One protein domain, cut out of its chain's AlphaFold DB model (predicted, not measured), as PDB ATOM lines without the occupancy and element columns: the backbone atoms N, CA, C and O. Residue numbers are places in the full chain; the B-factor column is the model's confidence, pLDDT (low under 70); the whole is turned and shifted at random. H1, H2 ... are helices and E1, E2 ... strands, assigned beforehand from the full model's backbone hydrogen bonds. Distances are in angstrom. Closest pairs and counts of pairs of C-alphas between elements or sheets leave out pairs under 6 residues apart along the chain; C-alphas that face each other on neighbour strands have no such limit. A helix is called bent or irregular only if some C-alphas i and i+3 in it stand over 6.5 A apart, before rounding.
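Overview. This is residues 4 to 117 of the 283 residues of an uncharacterized protein of Rhizophagus irregularis (strain DAOM 181602 / DAOM 197198 / MUCL 43194) (UniProt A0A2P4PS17). The model is a loose, open U: H2 and the long stretch of residues 37 to 53 that folds back from its end make one arm, H5 and the small hairpin of E1 and E2 make the other, and H1 and H3 lie in the base between them, with the short H4 near H1 and H5. Residues 14 to 31, of which 19 to 31 belong to H2, stick out from the rest, and no helix clearly touches another. The printed part has 114 residues, with five named helices and then two strands in the order H1, H2, H3, H4, H5, E1, E2; the sheet, E1 - E2, is antiparallel and the class is mostly helix. The whole is loose, with a radius of gyration of the C-alphas of 18.0 A and spans of 48 by 42 by 26 A.

Along the chain. H1, residues 4 to 11, begins at C-alpha 4 at (190.687, 242.708, 251.592) and is 11.1 A long. H2, residues 19 to 36, is the longest helix, 25.0 A, and ends at C-alpha 36 at (188.672, 235.013, 275.344). It has a kink of 36 degrees near residue 27 and is only just irregular: C-alphas 24 and 27 are 6.9 A apart. H3, residues 54 to 67, is 20.6 A long. H4 is residues 78 to 81, and H5, residues 85 to 94, is 13.8 A long. E1 is residues 95 to 97; E2, residues 102 to 104, ends at C-alpha 104 at (187.155, 232.316, 247.600).

Arrangement. H1 is close to H3 but not clearly touching; their closest C-alphas, of Val 11 and Ile 57, are 7.6 A apart, and they run opposite ways at a steep tilt of 47 degrees. H1 is also close to H4 but not clearly touching, with Asn 5 and Leu 78 closest, 6.5 A between C-alphas. H2 is apart from H1, H3, H4, H5, E1 and E2. H3 and H5 are close but not clearly touching, about perpendicular at 85 degrees; their closest C-alphas, of Ala 67 and Leu 87, are 6.8 A apart. E1 and E2 form an antiparallel hairpin at 170 degrees, with N 96 and O 103 at 2.8 A and N 103 and O 96 at 2.9 A, both within hydrogen-bond range. In H5 every O i to N i+4 pair is within hydrogen-bond range; in H1 it is 3 of 4, in H2 12 of 14 and in H3 9 of 10, while H4 is too short for such a pair.

Size, cuts and confidence. The two C-alphas farthest apart, of Ile 27 and Ser 110, are 50.0 A apart. The printed part has no cut. The link from H2 to H3, 17 residues, is long. Residues 105 to 117 hold no named element. The mean pLDDT of the printed part is 77.6; residues 4 to 21 and residue 78 are under 70.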
ATOM      1  N   LEU A   4     189.501 242.480 252.425       39.22
ATOM      2  CA  LEU A   4     190.687 242.708 251.592       39.22
ATOM      3  C   LEU A   4     191.275 244.115 251.755       39.22
ATOM      4  O   LEU A   4     192.485 244.282 251.833       39.22
ATOM      5  N   ASN A   5     190.411 245.131 251.834       39.06
ATOM      6  CA  ASN A   5     190.839 246.519 251.975       39.06
ATOM      7  C   ASN A   5     191.462 246.753 253.360       39.06
ATOM      8  O   ASN A   5     192.421 247.497 253.468       39.06
ATOM      9  N   LEU A   6     190.965 246.084 254.408       45.59
ATOM     10  CA  LEU A   6     191.581 246.115 255.741       45.59
ATOM     11  C   LEU A   6     192.923 245.371 255.775       45.59
ATOM     12  O   LEU A   6     193.863 245.865 256.391       45.59
ATOM     13  N   ALA A   7     193.018 244.219 255.105       41.19
ATOM     14  CA  ALA A   7     194.255 243.449 255.014       41.19
ATOM     15  C   ALA A   7     195.357 244.251 254.305       41.19
ATOM     16  O   ALA A   7     196.442 244.401 254.854       41.19
ATOM     17  N   LEU A   8     195.056 244.853 253.151       40.75
ATOM     18  CA  LEU A   8     196.021 245.642 252.378       40.75
ATOM     19  C   LEU A   8     196.354 246.989 253.042       40.75
ATOM     20  O   LEU A   8     197.515 247.390 253.062       40.75
ATOM     21  N   GLN A   9     195.383 247.653 253.682       44.31
ATOM     22  CA  GLN A   9     195.645 248.853 254.491       44.31
ATOM     23  C   GLN A   9     196.544 248.570 255.704       44.31
ATOM     24  O   GLN A   9     197.295 249.451 256.119       44.31
ATOM     25  N   GLY A  10     196.487 247.359 256.269       48.34
ATOM     26  CA  GLY A  10     197.355 246.946 257.373       48.34
ATOM     27  C   GLY A  10     198.832 246.840 256.986       48.34
ATOM     28  O   GLY A  10     199.694 247.058 257.834       48.34
ATOM     29  N   VAL A  11     199.129 246.557 255.713       49.19
ATOM     30  CA  VAL A  11     200.501 246.347 255.222       49.19
ATOM     31  C   VAL A  11     201.251 247.676 255.007       49.19
ATOM     32  O   VAL A  11     202.460 247.736 255.216       49.19
ATOM     33  N   ALA A  12     200.559 248.770 254.671       46.03
ATOM     34  CA  ALA A  12     201.194 250.026 254.239       46.03
ATOM     35  C   ALA A  12     201.409 251.104 255.319       46.03
ATOM     36  O   ALA A  12     201.872 252.207 255.016       46.03
ATOM     37  N   LEU A  13     201.074 250.843 256.585       49.19
ATOM     38  CA  LEU A  13     201.260 251.834 257.648       49.19
ATOM     39  C   LEU A  13     202.734 251.900 258.086       49.19
ATOM     40  O   LEU A  13     203.307 250.921 258.563       49.19
ATOM     41  N   LYS A  14     203.347 253.085 257.945       49.81
ATOM     42  CA  LYS A  14     204.731 253.366 258.361       49.81
ATOM     43  C   LYS A  14     204.943 253.026 259.843       49.81
ATOM     44  O   LYS A  14     204.249 253.530 260.721       49.81
ATOM     45  N   ARG A  15     205.931 252.169 260.110       53.31
ATOM     46  CA  ARG A  15     206.158 251.525 261.416       53.31
ATOM     47  C   ARG A  15     206.836 252.409 262.472       53.31
ATOM     48  O   ARG A  15     206.752 252.086 263.655       53.31
ATOM     49  N   GLU A  16     207.489 253.506 262.089       48.75
ATOM     50  CA  GLU A  16     208.230 254.353 263.041       48.75
ATOM     51  C   GLU A  16     207.311 255.182 263.957       48.75
ATOM     52  O   GLU A  16     207.583 255.254 265.156       48.75
ATOM     53  N   ASP A  17     206.166 255.658 263.454       51.09
ATOM     54  CA  ASP A  17     205.191 256.460 264.220       51.09
ATOM     55  C   ASP A  17     204.201 255.610 265.049       51.09
ATOM     56  O   ASP A  17     203.421 256.127 265.847       51.09
ATOM     57  N   MET A  18     204.221 254.279 264.903       60.59
ATOM     58  CA  MET A  18     203.220 253.377 265.499       60.59
ATOM     59  C   MET A  18     203.627 252.793 266.858       60.59
ATOM     60  O   MET A  18     202.821 252.115 267.497       60.59
ATOM     61  N   LYS A  19     204.851 253.039 267.342       63.50
ATOM     62  CA  LYS A  19     205.334 252.464 268.615       63.50
ATOM     63  C   LYS A  19     204.481 252.889 269.811       63.50
ATOM     64  O   LYS A  19     204.208 252.066 270.684       63.50
ATOM     65  N   GLU A  20     204.050 254.147 269.853       63.25
ATOM     66  CA  GLU A  20     203.171 254.650 270.914       63.25
ATOM     67  C   GLU A  20     201.766 254.058 270.813       63.25
ATOM     68  O   GLU A  20     201.203 253.645 271.828       63.25
ATOM     69  N   LEU A  21     201.239 253.899 269.594       63.66
ATOM     70  CA  LEU A  21     199.952 253.243 269.386       63.66
ATOM     71  C   LEU A  21     200.001 251.781 269.847       63.66
ATOM     72  O   LEU A  21     199.150 251.374 270.635       63.66
ATOM     73  N   ILE A  22     201.020 251.019 269.432       70.50
ATOM     74  CA  ILE A  22     201.237 249.621 269.841       70.50
ATOM     75  C   ILE A  22     201.297 249.508 271.370       70.50
ATOM     76  O   ILE A  22     200.653 248.635 271.951       70.50
ATOM     77  N   LYS A  23     202.014 250.420 272.039       75.19
ATOM     78  CA  LYS A  23     202.050 250.474 273.508       75.19
ATOM     79  C   LYS A  23     200.669 250.762 274.101       75.19
ATOM     80  O   LYS A  23     200.247 250.061 275.014       75.19
ATOM     81  N   SER A  24     199.944 251.743 273.562       71.62
ATOM     82  CA  SER A  24     198.631 252.152 274.080       71.62
ATOM     83  C   SER A  24     197.557 251.062 273.953       71.62
ATOM     84  O   SER A  24     196.674 250.954 274.806       71.62
ATOM     85  N   ILE A  25     197.639 250.207 272.924       76.38
ATOM     86  CA  ILE A  25     196.675 249.118 272.709       76.38
ATOM     87  C   ILE A  25     197.031 247.842 273.477       76.38
ATOM     88  O   ILE A  25     196.159 246.986 273.636       76.38
ATOM     89  N   LYS A  26     198.262 247.714 273.995       79.31
ATOM     90  CA  LYS A  26     198.757 246.482 274.628       79.31
ATOM     91  C   LYS A  26     197.886 246.022 275.800       79.31
ATOM     92  O   LYS A  26     197.488 244.865 275.851       79.31
ATOM     93  N   ILE A  27     197.483 246.955 276.664       78.12
ATOM     94  CA  ILE A  27     196.577 246.681 277.795       78.12
ATOM     95  C   ILE A  27     195.227 246.139 277.302       78.12
ATOM     96  O   ILE A  27     194.627 245.256 277.913       78.12
ATOM     97  N   THR A  28     194.731 246.663 276.179       77.62
ATOM     98  CA  THR A  28     193.464 246.205 275.594       77.62
ATOM     99  C   THR A  28     193.608 244.804 275.004       77.62
ATOM    100  O   THR A  28     192.708 243.989 275.190       77.62
ATOM    101  N   GLN A  29     194.734 244.507 274.349       80.00
ATOM    102  CA  GLN A  29     195.041 243.162 273.851       80.00
ATOM    103  C   GLN A  29     195.053 242.153 275.002       80.00
ATOM    104  O   GLN A  29     194.262 241.218 274.985       80.00
ATOM    105  N   GLU A  30     195.830 242.403 276.059       83.44
ATOM    106  CA  GLU A  30     195.920 241.515 277.230       83.44
ATOM    107  C   GLU A  30     194.561 241.309 277.914       83.44
ATOM    108  O   GLU A  30     194.219 240.205 278.345       83.44
ATOM    109  N   PHE A  31     193.744 242.360 278.007       83.00
ATOM    110  CA  PHE A  31     192.391 242.250 278.543       83.00
ATOM    111  C   PHE A  31     191.494 241.346 277.683       83.00
ATOM    112  O   PHE A  31     190.754 240.519 278.225       83.00
ATOM    113  N   LEU A  32     191.539 241.496 276.355       84.44
ATOM    114  CA  LEU A  32     190.762 240.668 275.431       84.44
ATOM    115  C   LEU A  32     191.240 239.216 275.450       84.44
ATOM    116  O   LEU A  32     190.407 238.317 275.540       84.44
ATOM    117  N   GLU A  33     192.549 238.986 275.461       86.00
ATOM    118  CA  GLU A  33     193.149 237.656 275.583       86.00
ATOM    119  C   GLU A  33     192.692 236.957 276.872       86.00
ATOM    120  O   GLU A  33     192.191 235.829 276.850       86.00
ATOM    121  N   ASN A  34     192.753 237.654 278.009       84.25
ATOM    122  CA  ASN A  34     192.284 237.131 279.293       84.25
ATOM    123  C   ASN A  34     190.782 236.816 279.315       84.25
ATOM    124  O   ASN A  34     190.354 235.907 280.026       84.25
ATOM    125  N   ARG A  35     189.959 237.565 278.573       86.19
ATOM    126  CA  ARG A  35     188.525 237.268 278.456       86.19
ATOM    127  C   ARG A  35     188.271 236.079 277.541       86.19
ATOM    128  O   ARG A  35     187.525 235.190 277.934       86.19
ATOM    129  N   ILE A  36     188.887 236.051 276.361       85.88
ATOM    130  CA  ILE A  36     188.672 235.013 275.344       85.88
ATOM    131  C   ILE A  36     189.185 233.653 275.826       85.88
ATOM    132  O   ILE A  36     188.500 232.654 275.646       85.88
ATOM    133  N   SER A  37     190.322 233.612 276.524       86.19
ATOM    134  CA  SER A  37     190.886 232.376 277.100       86.19
ATOM    135  C   SER A  37     189.978 231.680 278.123       86.19
ATOM    136  O   SER A  37     190.135 230.483 278.377       86.19
ATOM    137  N   ARG A  38     189.025 232.411 278.716       88.00
ATOM    138  CA  ARG A  38     188.019 231.866 279.643       88.00
ATOM    139  C   ARG A  38     186.768 231.361 278.932       88.00
ATOM    140  O   ARG A  38     185.962 230.680 279.559       88.00
ATOM    141  N   LEU A  39     186.578 231.719 277.665       89.38
ATOM    142  CA  LEU A  39     185.443 231.270 276.875       89.38
ATOM    143  C   LEU A  39     185.708 229.863 276.330       89.38
ATOM    144  O   LEU A  39     186.844 229.478 276.041       89.38
ATOM    145  N   SER A  40     184.633 229.105 276.165       89.94
ATOM    146  CA  SER A  40     184.645 227.817 275.479       89.94
ATOM    147  C   SER A  40     183.369 227.661 274.667       89.94
ATOM    148  O   SER A  40     182.337 228.246 275.004       89.94
ATOM    149  N   LEU A  41     183.460 226.904 273.582       87.69
ATOM    150  CA  LEU A  41     182.334 226.505 272.755       87.69
ATOM    151  C   LEU A  41     182.337 224.978 272.699       87.69
ATOM    152  O   LEU A  41     183.316 224.397 272.243       87.69
ATOM    153  N   HIS A  42     181.270 224.340 273.188       88.81
ATOM    154  CA  HIS A  42     181.185 222.875 273.309       88.81
ATOM    155  C   HIS A  42     182.423 222.264 273.997       88.81
ATOM    156  O   HIS A  42     183.070 221.377 273.452       88.81
ATOM    157  N   ASP A  43     182.802 222.817 275.156       89.31
ATOM    158  CA  ASP A  43     183.979 222.430 275.956       89.31
ATOM    159  C   ASP A  43     185.352 222.645 275.285       89.31
ATOM    160  O   ASP A  43     186.399 222.441 275.905       89.31
ATOM    161  N   LEU A  44     185.383 223.158 274.052       89.19
ATOM    162  CA  LEU A  44     186.606 223.558 273.368       89.19
ATOM    163  C   LEU A  44     186.924 225.018 273.683       89.19
ATOM    164  O   LEU A  44     186.153 225.931 273.383       89.19
ATOM    165  N   LYS A  45     188.085 225.260 274.296       90.50
ATOM    166  CA  LYS A  45     188.568 226.621 274.559       90.50
ATOM    167  C   LYS A  45     188.985 227.311 273.267       90.50
ATOM    168  O   LYS A  45     189.592 226.698 272.387       90.50
ATOM    169  N   PHE A  46     188.728 228.613 273.192       87.62
ATOM    170  CA  PHE A  46     189.221 229.427 272.087       87.62
ATOM    171  C   PHE A  46     190.750 229.498 272.114       87.62
ATOM    172  O   PHE A  46     191.360 229.758 273.154       87.62
ATOM    173  N   LYS A  47     191.369 229.282 270.951       87.50
ATOM    174  CA  LYS A  47     192.806 229.480 270.758       87.50
ATOM    175  C   LYS A  47     193.067 230.945 270.439       87.50
ATOM    176  O   LYS A  47     192.433 231.512 269.556       87.50
ATOM    177  N   ILE A  48     194.013 231.531 271.156       84.88
ATOM    178  CA  ILE A  48     194.501 232.883 270.902       84.88
ATOM    179  C   ILE A  48     195.785 232.735 270.090       84.88
ATOM    180  O   ILE A  48     196.715 232.062 270.530       84.88
ATOM    181  N   THR A  49     195.814 233.324 268.901       83.19
ATOM    182  CA  THR A  49     196.982 233.324 268.018       83.19
ATOM    183  C   THR A  49     197.741 234.634 268.154       83.19
ATOM    184  O   THR A  49     197.136 235.695 268.321       83.19
ATOM    185  N   SER A  50     199.068 234.569 268.063       81.56
ATOM    186  CA  SER A  50     199.895 235.768 267.966       81.56
ATOM    187  C   SER A  50     199.604 236.528 266.665       81.56
ATOM    188  O   SER A  50     199.170 235.916 265.685       81.56
ATOM    189  N   PRO A  51     199.842 237.851 266.632       80.19
ATOM    190  CA  PRO A  51     199.824 238.613 265.389       80.19
ATOM    191  C   PRO A  51     200.779 238.014 264.353       80.19
ATOM    192  O   PRO A  51     201.816 237.466 264.732       80.19
ATOM    193  N   ALA A  52     200.439 238.168 263.070       80.19
ATOM    194  CA  ALA A  52     201.302 237.734 261.979       80.19
ATOM    195  C   ALA A  52     202.660 238.446 262.051       80.19
ATOM    196  O   ALA A  52     202.717 239.667 262.253       80.19
ATOM    197  N   ILE A  53     203.745 237.688 261.907       83.62
ATOM    198  CA  ILE A  53     205.097 238.249 261.837       83.62
ATOM    199  C   ILE A  53     205.391 238.763 260.426       83.62
ATOM    200  O   ILE A  53     204.721 238.410 259.460       83.62
ATOM    201  N   GLU A  54     206.415 239.604 260.295       79.62
ATOM    202  CA  GLU A  54     206.756 240.259 259.026       79.62
ATOM    203  C   GLU A  54     206.968 239.270 257.877       79.62
ATOM    204  O   GLU A  54     206.388 239.444 256.815       79.62
ATOM    205  N   THR A  55     207.665 238.162 258.125       85.25
ATOM    206  CA  THR A  55     207.891 237.128 257.109       85.25
ATOM    207  C   THR A  55     206.604 236.440 256.646       85.25
ATOM    208  O   THR A  55     206.522 236.003 255.503       85.25
ATOM    209  N   GLU A  56     205.593 236.323 257.515       83.38
ATOM    210  CA  GLU A  56     204.281 235.770 257.141       83.38
ATOM    211  C   GLU A  56     203.494 236.765 256.282       83.38
ATOM    212  O   GLU A  56     202.830 236.367 255.326       83.38
ATOM    213  N   ILE A  57     203.599 238.060 256.595       80.44
ATOM    214  CA  ILE A  57     202.998 239.140 255.806       80.44
ATOM    215  C   ILE A  57     203.655 239.208 254.424       80.44
ATOM    216  O   ILE A  57     202.946 239.258 253.420       80.44
ATOM    217  N   ASP A  58     204.984 239.144 254.365       81.88
ATOM    218  CA  ASP A  58     205.738 239.143 253.112       81.88
ATOM    219  C   ASP A  58     205.391 237.906 252.275       81.88
ATOM    220  O   ASP A  58     205.063 238.026 251.097       81.88
ATOM    221  N   SER A  59     205.341 236.718 252.889       83.44
ATOM    222  CA  SER A  59     204.931 235.483 252.203       83.44
ATOM    223  C   SER A  59     203.507 235.559 251.643       83.44
ATOM    224  O   SER A  59     203.230 235.019 250.567       83.44
ATOM    225  N   LEU A  60     202.585 236.207 252.364       80.81
ATOM    226  CA  LEU A  60     201.232 236.455 251.874       80.81
ATOM    227  C   LEU A  60     201.256 237.413 250.678       80.81
ATOM    228  O   LEU A  60     200.559 237.173 249.693       80.81
ATOM    229  N   PHE A  61     202.060 238.475 250.746       80.12
ATOM    230  CA  PHE A  61     202.180 239.444 249.662       80.12
ATOM    231  C   PHE A  61     202.778 238.815 248.395       80.12
ATOM    232  O   PHE A  61     202.213 238.982 247.320       80.12
ATOM    233  N   GLU A  62     203.818 237.989 248.514       81.19
ATOM    234  CA  GLU A  62     204.390 237.223 247.391       81.19
ATOM    235  C   GLU A  62     203.363 236.291 246.726       81.19
ATOM    236  O   GLU A  62     203.305 236.147 245.500       81.19
ATOM    237  N   SER A  63     202.468 235.704 247.524       77.38
ATOM    238  CA  SER A  63     201.367 234.891 246.993       77.38
ATOM    239  C   SER A  63     200.386 235.734 246.167       77.38
ATOM    240  O   SER A  63     199.878 235.275 245.146       77.38
ATOM    241  N   ILE A  64     200.144 236.987 246.563       76.44
ATOM    242  CA  ILE A  64     199.315 237.936 245.801       76.44
ATOM    243  C   ILE A  64     200.030 238.363 244.512       76.44
ATOM    244  O   ILE A  64     199.387 238.430 243.462       76.44
ATOM    245  N   LEU A  65     201.349 238.576 244.556       80.38
ATOM    246  CA  LEU A  65     202.153 238.922 243.376       80.38
ATOM    247  C   LEU A  65     202.138 237.829 242.301       80.38
ATOM    248  O   LEU A  65     202.292 238.125 241.117       80.38
ATOM    249  N   THR A  66     201.880 236.577 242.688       75.06
ATOM    250  CA  THR A  66     201.660 235.477 241.735       75.06
ATOM    251  C   THR A  66     200.414 235.715 240.872       75.06
ATOM    252  O   THR A  66     200.403 235.370 239.690       75.06
ATOM    253  N   ALA A  67     199.371 236.333 241.432       73.44
ATOM    254  CA  ALA A  67     198.156 236.683 240.699       73.44
ATOM    255  C   ALA A  67     198.285 238.020 239.944       73.44
ATOM    256  O   ALA A  67     197.763 238.144 238.834       73.44
ATOM    257  N   GLU A  68     198.980 239.008 240.519       80.75
ATOM    258  CA  GLU A  68     199.208 240.325 239.911       80.75
ATOM    259  C   GLU A  68     200.600 240.870 240.262       80.75
ATOM    260  O   GLU A  68     200.814 241.445 241.327       80.75
ATOM    261  N   SER A  69     201.552 240.717 239.341       82.19
ATOM    262  CA  SER A  69     202.963 241.046 239.580       82.19
ATOM    263  C   SER A  69     203.267 242.544 239.588       82.19
ATOM    264  O   SER A  69     204.342 242.943 240.031       82.19
ATOM    265  N   GLN A  70     202.352 243.381 239.093       83.62
ATOM    266  CA  GLN A  70     202.521 244.839 239.084       83.62
ATOM    267  C   GLN A  70     202.073 245.508 240.388       83.62
ATOM    268  O   GLN A  70     202.235 246.720 240.535       83.62
ATOM    269  N   LEU A  71     201.489 244.744 241.311       83.44
ATOM    270  CA  LEU A  71     200.968 245.268 242.563       83.44
ATOM    271  C   LEU A  71     202.121 245.707 243.469       83.44
ATOM    272  O   LEU A  71     203.108 244.996 243.645       83.44
ATOM    273  N   THR A  72     202.003 246.888 244.063       81.50
ATOM    274  CA  THR A  72     202.984 247.399 245.018       81.50
ATOM    275  C   THR A  72     202.373 247.483 246.406       81.50
ATOM    276  O   THR A  72     201.159 247.585 246.573       81.50
ATOM    277  N   ILE A  73     203.223 247.513 247.432       73.75
ATOM    278  CA  ILE A  73     202.790 247.690 248.825       73.75
ATOM    279  C   ILE A  73     201.998 248.993 249.057       73.75
ATOM    280  O   ILE A  73     201.314 249.132 250.066       73.75
ATOM    281  N   ASN A  74     202.076 249.950 248.128       76.06
ATOM    282  CA  ASN A  74     201.362 251.221 248.210       76.06
ATOM    283  C   ASN A  74     199.926 251.142 247.661       76.06
ATOM    284  O   ASN A  74     199.121 252.019 247.978       76.06
ATOM    285  N   ASP A  75     199.586 250.105 246.887       78.94
ATOM    286  CA  ASP A  75     198.261 249.909 246.283       78.94
ATOM    287  C   ASP A  75     197.262 249.380 247.324       78.94
ATOM    288  O   ASP A  75     196.895 248.205 247.371       78.94
ATOM    289  N   THR A  76     196.839 250.270 248.215       71.31
ATOM    290  CA  THR A  76     196.137 249.922 249.465       71.31
ATOM    291  C   THR A  76     194.644 250.180 249.408       71.31
ATOM    292  O   THR A  76     193.909 249.833 250.336       71.31
ATOM    293  N   THR A  77     194.173 250.813 248.335       72.44
ATOM    294  CA  THR A  77     192.770 251.175 248.174       72.44
ATOM    295  C   THR A  77     192.094 250.337 247.100       72.44
ATOM    296  O   THR A  77     192.651 250.052 246.044       72.44
ATOM    297  N   LEU A  78     190.808 250.035 247.299       68.81
ATOM    298  CA  LEU A  78     189.973 249.414 246.261       68.81
ATOM    299  C   LEU A  78     189.993 250.166 244.918       68.81
ATOM    300  O   LEU A  78     189.764 249.549 243.883       68.81
ATOM    301  N   VAL A  79     190.223 251.481 244.911       76.81
ATOM    302  CA  VAL A  79     190.302 252.271 243.671       76.81
ATOM    303  C   VAL A  79     191.579 251.952 242.898       76.81
ATOM    304  O   VAL A  79     191.527 251.818 241.679       76.81
ATOM    305  N   GLU A  80     192.706 251.802 243.592       80.06
ATOM    306  CA  GLU A  80     193.979 251.389 242.995       80.06
ATOM    307  C   GLU A  80     193.906 249.945 242.515       80.06
ATOM    308  O   GLU A  80     194.198 249.676 241.354       80.06
ATOM    309  N   LEU A  81     193.384 249.045 243.352       76.00
ATOM    310  CA  LEU A  81     193.264 247.622 243.029       76.00
ATOM    311  C   LEU A  81     192.371 247.360 241.808       76.00
ATOM    312  O   LEU A  81     192.608 246.430 241.044       76.00
ATOM    313  N   ARG A  82     191.360 248.207 241.576       76.19
ATOM    314  CA  ARG A  82     190.474 248.120 240.402       76.19
ATOM    315  C   ARG A  82     191.161 248.428 239.072       76.19
ATOM    316  O   ARG A  82     190.564 248.142 238.036       76.19
ATOM    317  N   LYS A  83     192.363 249.016 239.080       84.62
ATOM    318  CA  LYS A  83     193.148 249.265 237.858       84.62
ATOM    319  C   LYS A  83     193.717 247.968 237.275       84.62
ATOM    320  O   LYS A  83     193.979 247.904 236.079       84.62
ATOM    321  N   PHE A  84     193.868 246.936 238.102       84.69
ATOM    322  CA  PHE A  84     194.422 245.649 237.703       84.69
ATOM    323  C   PHE A  84     193.314 244.730 237.184       84.69
ATOM    324  O   PHE A  84     192.510 244.188 237.945       84.69
ATOM    325  N   HIS A  85     193.248 244.572 235.860       83.69
ATOM    326  CA  HIS A  85     192.168 243.837 235.197       83.69
ATOM    327  C   HIS A  85     192.105 242.359 235.594       83.69
ATOM    328  O   HIS A  85     191.011 241.867 235.851       83.69
ATOM    329  N   LYS A  86     193.253 241.675 235.707       81.69
ATOM    330  CA  LYS A  86     193.309 240.256 236.098       81.69
ATOM    331  C   LYS A  86     192.820 240.040 237.526       81.69
ATOM    332  O   LYS A  86     192.008 239.156 237.780       81.69
ATOM    333  N   LEU A  87     193.268 240.891 238.451       81.25
ATOM    334  CA  LEU A  87     192.818 240.854 239.841       81.25
ATOM    335  C   LEU A  87     191.316 241.147 239.952       81.25
ATOM    336  O   LEU A  87     190.606 240.475 240.696       81.25
ATOM    337  N   LYS A  88     190.819 242.129 239.192       83.69
ATOM    338  CA  LYS A  88     189.390 242.442 239.135       83.69
ATOM    339  C   LYS A  88     188.579 241.254 238.615       83.69
ATOM    340  O   LYS A  88     187.603 240.874 239.250       83.69
ATOM    341  N   GLU A  89     188.997 240.660 237.502       86.06
ATOM    342  CA  GLU A  89     188.341 239.489 236.920       86.06
ATOM    343  C   GLU A  89     188.315 238.318 237.905       86.06
ATOM    344  O   GLU A  89     187.266 237.709 238.099       86.06
ATOM    345  N   PHE A  90     189.424 238.054 238.599       85.94
ATOM    346  CA  PHE A  90     189.484 237.032 239.640       85.94
ATOM    347  C   PHE A  90     188.500 237.301 240.782       85.94
ATOM    348  O   PHE A  90     187.774 236.399 241.194       85.94
ATOM    349  N   ILE A  91     188.435 238.539 241.276       84.75
ATOM    350  CA  ILE A  91     187.480 238.920 242.322       84.75
ATOM    351  C   ILE A  91     186.039 238.709 241.846       84.75
ATOM    352  O   ILE A  91     185.235 238.158 242.593       84.75
ATOM    353  N   ASP A  92     185.723 239.106 240.614       86.75
ATOM    354  CA  ASP A  92     184.366 239.028 240.070       86.75
ATOM    355  C   ASP A  92     183.924 237.575 239.790       86.75
ATOM    356  O   ASP A  92     182.734 237.269 239.857       86.75
ATOM    357  N   THR A  93     184.864 236.669 239.499       89.00
ATOM    358  CA  THR A  93     184.569 235.282 239.083       89.00
ATOM    359  C   THR A  93     184.783 234.231 240.177       89.00
ATOM    360  O   THR A  93     184.062 233.238 240.211       89.00
ATOM    361  N   HIS A  94     185.749 234.430 241.078       89.62
ATOM    362  CA  HIS A  94     186.164 233.437 242.081       89.62
ATOM    363  C   HIS A  94     185.835 233.845 243.515       89.62
ATOM    364  O   HIS A  94     185.898 233.008 244.420       89.62
ATOM    365  N   CYS A  95     185.513 235.118 243.756       90.19
ATOM    366  CA  CYS A  95     185.279 235.613 245.104       90.19
ATOM    367  C   CYS A  95     183.811 235.970 245.329       90.19
ATOM    368  O   CYS A  95     183.121 236.493 244.459       90.19
ATOM    369  N   GLN A  96     183.351 235.769 246.559       89.12
ATOM    370  CA  GLN A  96     182.104 236.339 247.040       89.12
ATOM    371  C   GLN A  96     182.403 237.250 248.225       89.12
ATOM    372  O   GLN A  96     182.833 236.812 249.294       89.12
ATOM    373  N   ILE A  97     182.174 238.544 248.015       87.81
ATOM    374  CA  ILE A  97     182.388 239.571 249.032       87.81
ATOM    375  C   ILE A  97     181.054 239.876 249.706       87.81
ATOM    376  O   ILE A  97     180.082 240.244 249.042       87.81
ATOM    377  N   ARG A  98     181.029 239.748 251.031       86.12
ATOM    378  CA  ARG A  98     179.916 240.122 251.906       86.12
ATOM    379  C   ARG A  98     180.423 241.049 253.011       86.12
ATOM    380  O   ARG A  98     181.624 241.276 253.154       86.12
ATOM    381  N   GLN A  99     179.521 241.595 253.820       82.56
ATOM    382  CA  GLN A  99     179.875 242.449 254.955       82.56
ATOM    383  C   GLN A  99     180.687 241.705 256.026       82.56
ATOM    384  O   GLN A  99     181.537 242.317 256.670       82.56
ATOM    385  N   TYR A 100     180.408 240.414 256.234       81.00
ATOM    386  CA  TYR A 100     181.011 239.602 257.300       81.00
ATOM    387  C   TYR A 100     181.890 238.460 256.803       81.00
ATOM    388  O   TYR A 100     182.545 237.809 257.611       81.00
ATOM    389  N   SER A 101     181.912 238.210 255.498       85.12
ATOM    390  CA  SER A 101     182.701 237.136 254.915       85.12
ATOM    391  C   SER A 101     183.366 237.586 253.626       85.12
ATOM    392  O   SER A 101     182.887 238.457 252.894       85.12
ATOM    393  N   PHE A 102     184.510 236.972 253.369       87.19
ATOM    394  CA  PHE A 102     185.175 237.001 252.086       87.19
ATOM    395  C   PHE A 102     185.439 235.549 251.717       87.19
ATOM    396  O   PHE A 102     186.216 234.873 252.388       87.19
ATOM    397  N   GLN A 103     184.717 235.057 250.718       90.50
ATOM    398  CA  GLN A 103     184.797 233.667 250.291       90.50
ATOM    399  C   GLN A 103     185.559 233.597 248.977       90.50
ATOM    400  O   GLN A 103     185.326 234.425 248.099       90.50
ATOM    401  N   ILE A 104     186.432 232.606 248.838       90.31
ATOM    402  CA  ILE A 104     187.155 232.316 247.600       90.31
ATOM    403  C   ILE A 104     186.824 230.878 247.221       90.31
ATOM    404  O   ILE A 104     187.025 229.972 248.029       90.31
ATOM    405  N   LYS A 105     186.338 230.666 246.000       90.12
ATOM    406  CA  LYS A 105     186.157 229.337 245.420       90.12
ATOM    407  C   LYS A 105     187.124 229.202 244.248       90.12
ATOM    408  O   LYS A 105     187.105 230.021 243.332       90.12
ATOM    409  N   LYS A 106     187.984 228.179 244.282       91.12
ATOM    410  CA  LYS A 106     188.825 227.836 243.125       91.12
ATOM    411  C   LYS A 106     187.929 227.486 241.932       91.12
ATOM    412  O   LYS A 106     186.813 227.008 242.120       91.12
ATOM    413  N   CYS A 107     188.418 227.680 240.715       88.06
ATOM    414  CA  CYS A 107     187.826 227.040 239.547       88.06
ATOM    415  C   CYS A 107     188.656 225.809 239.170       88.06
ATOM    416  O   CYS A 107     189.851 225.743 239.453       88.06
ATOM    417  N   ASN A 108     188.019 224.842 238.518       86.62
ATOM    418  CA  ASN A 108     188.704 223.694 237.929       86.62
ATOM    419  C   ASN A 108     189.019 223.940 236.438       86.62
ATOM    420  O   ASN A 108     188.984 223.022 235.625       86.62
ATOM    421  N   ASN A 109     189.239 225.205 236.050       86.75
ATOM    422  CA  ASN A 109     189.541 225.577 234.669       86.75
ATOM    423  C   ASN A 109     191.058 225.538 234.437       86.75
ATOM    424  O   ASN A 109     191.803 226.254 235.105       86.75
ATOM    425  N   SER A 110     191.501 224.761 233.446       84.00
ATOM    426  CA  SER A 110     192.909 224.651 233.042       84.00
ATOM    427  C   SER A 110     193.519 225.959 232.532       84.00
ATOM    428  O   SER A 110     194.736 226.106 232.550       84.00
ATOM    429  N   GLU A 111     192.699 226.903 232.067       86.19
ATOM    430  CA  GLU A 111     193.152 228.220 231.602       86.19
ATOM    431  C   GLU A 111     193.290 229.241 232.742       86.19
ATOM    432  O   GLU A 111     193.806 230.341 232.536       86.19
ATOM    433  N   CYS A 112     192.844 228.908 233.958       85.00
ATOM    434  CA  CYS A 112     192.972 229.815 235.088       85.00
ATOM    435  C   CYS A 112     194.426 229.882 235.554       85.00
ATOM    436  O   CYS A 112     194.972 228.922 236.087       85.00
ATOM    437  N   THR A 113     195.039 231.055 235.429       80.75
ATOM    438  CA  THR A 113     196.435 231.265 235.840       80.75
ATOM    439  C   THR A 113     196.607 231.452 237.348       80.75
ATOM    440  O   THR A 113     197.735 231.550 237.816       80.75
ATOM    441  N   ILE A 114     195.507 231.562 238.101       81.12
ATOM    442  CA  ILE A 114     195.517 231.864 239.542       81.12
ATOM    443  C   ILE A 114     195.162 230.624 240.367       81.12
ATOM    444  O   ILE A 114     195.753 230.381 241.420       81.12
ATOM    445  N   CYS A 115     194.194 229.824 239.915       85.81
ATOM    446  CA  CYS A 115     193.798 228.624 240.638       85.81
ATOM    447  C   CYS A 115     194.824 227.513 240.423       85.81
ATOM    448  O   CYS A 115     194.969 226.986 239.326       85.81
ATOM    449  N   LEU A 116     195.496 227.111 241.503       82.75
ATOM    450  CA  LEU A 116     196.217 225.839 241.526       82.75
ATOM    451  C   LEU A 116     195.238 224.667 241.348       82.75
ATOM    452  O   LEU A 116     194.089 224.797 241.799       82.75
ATOM    453  N   PRO A 117     195.697 223.520 240.801       84.81
ATOM    454  CA  PRO A 117     194.877 222.326 240.629       84.81
ATOM    455  C   PRO A 117     194.079 221.955 241.882       84.81
ATOM    456  O   PRO A 117     194.516 222.164 243.020       84.81
TER     457      PRO A 117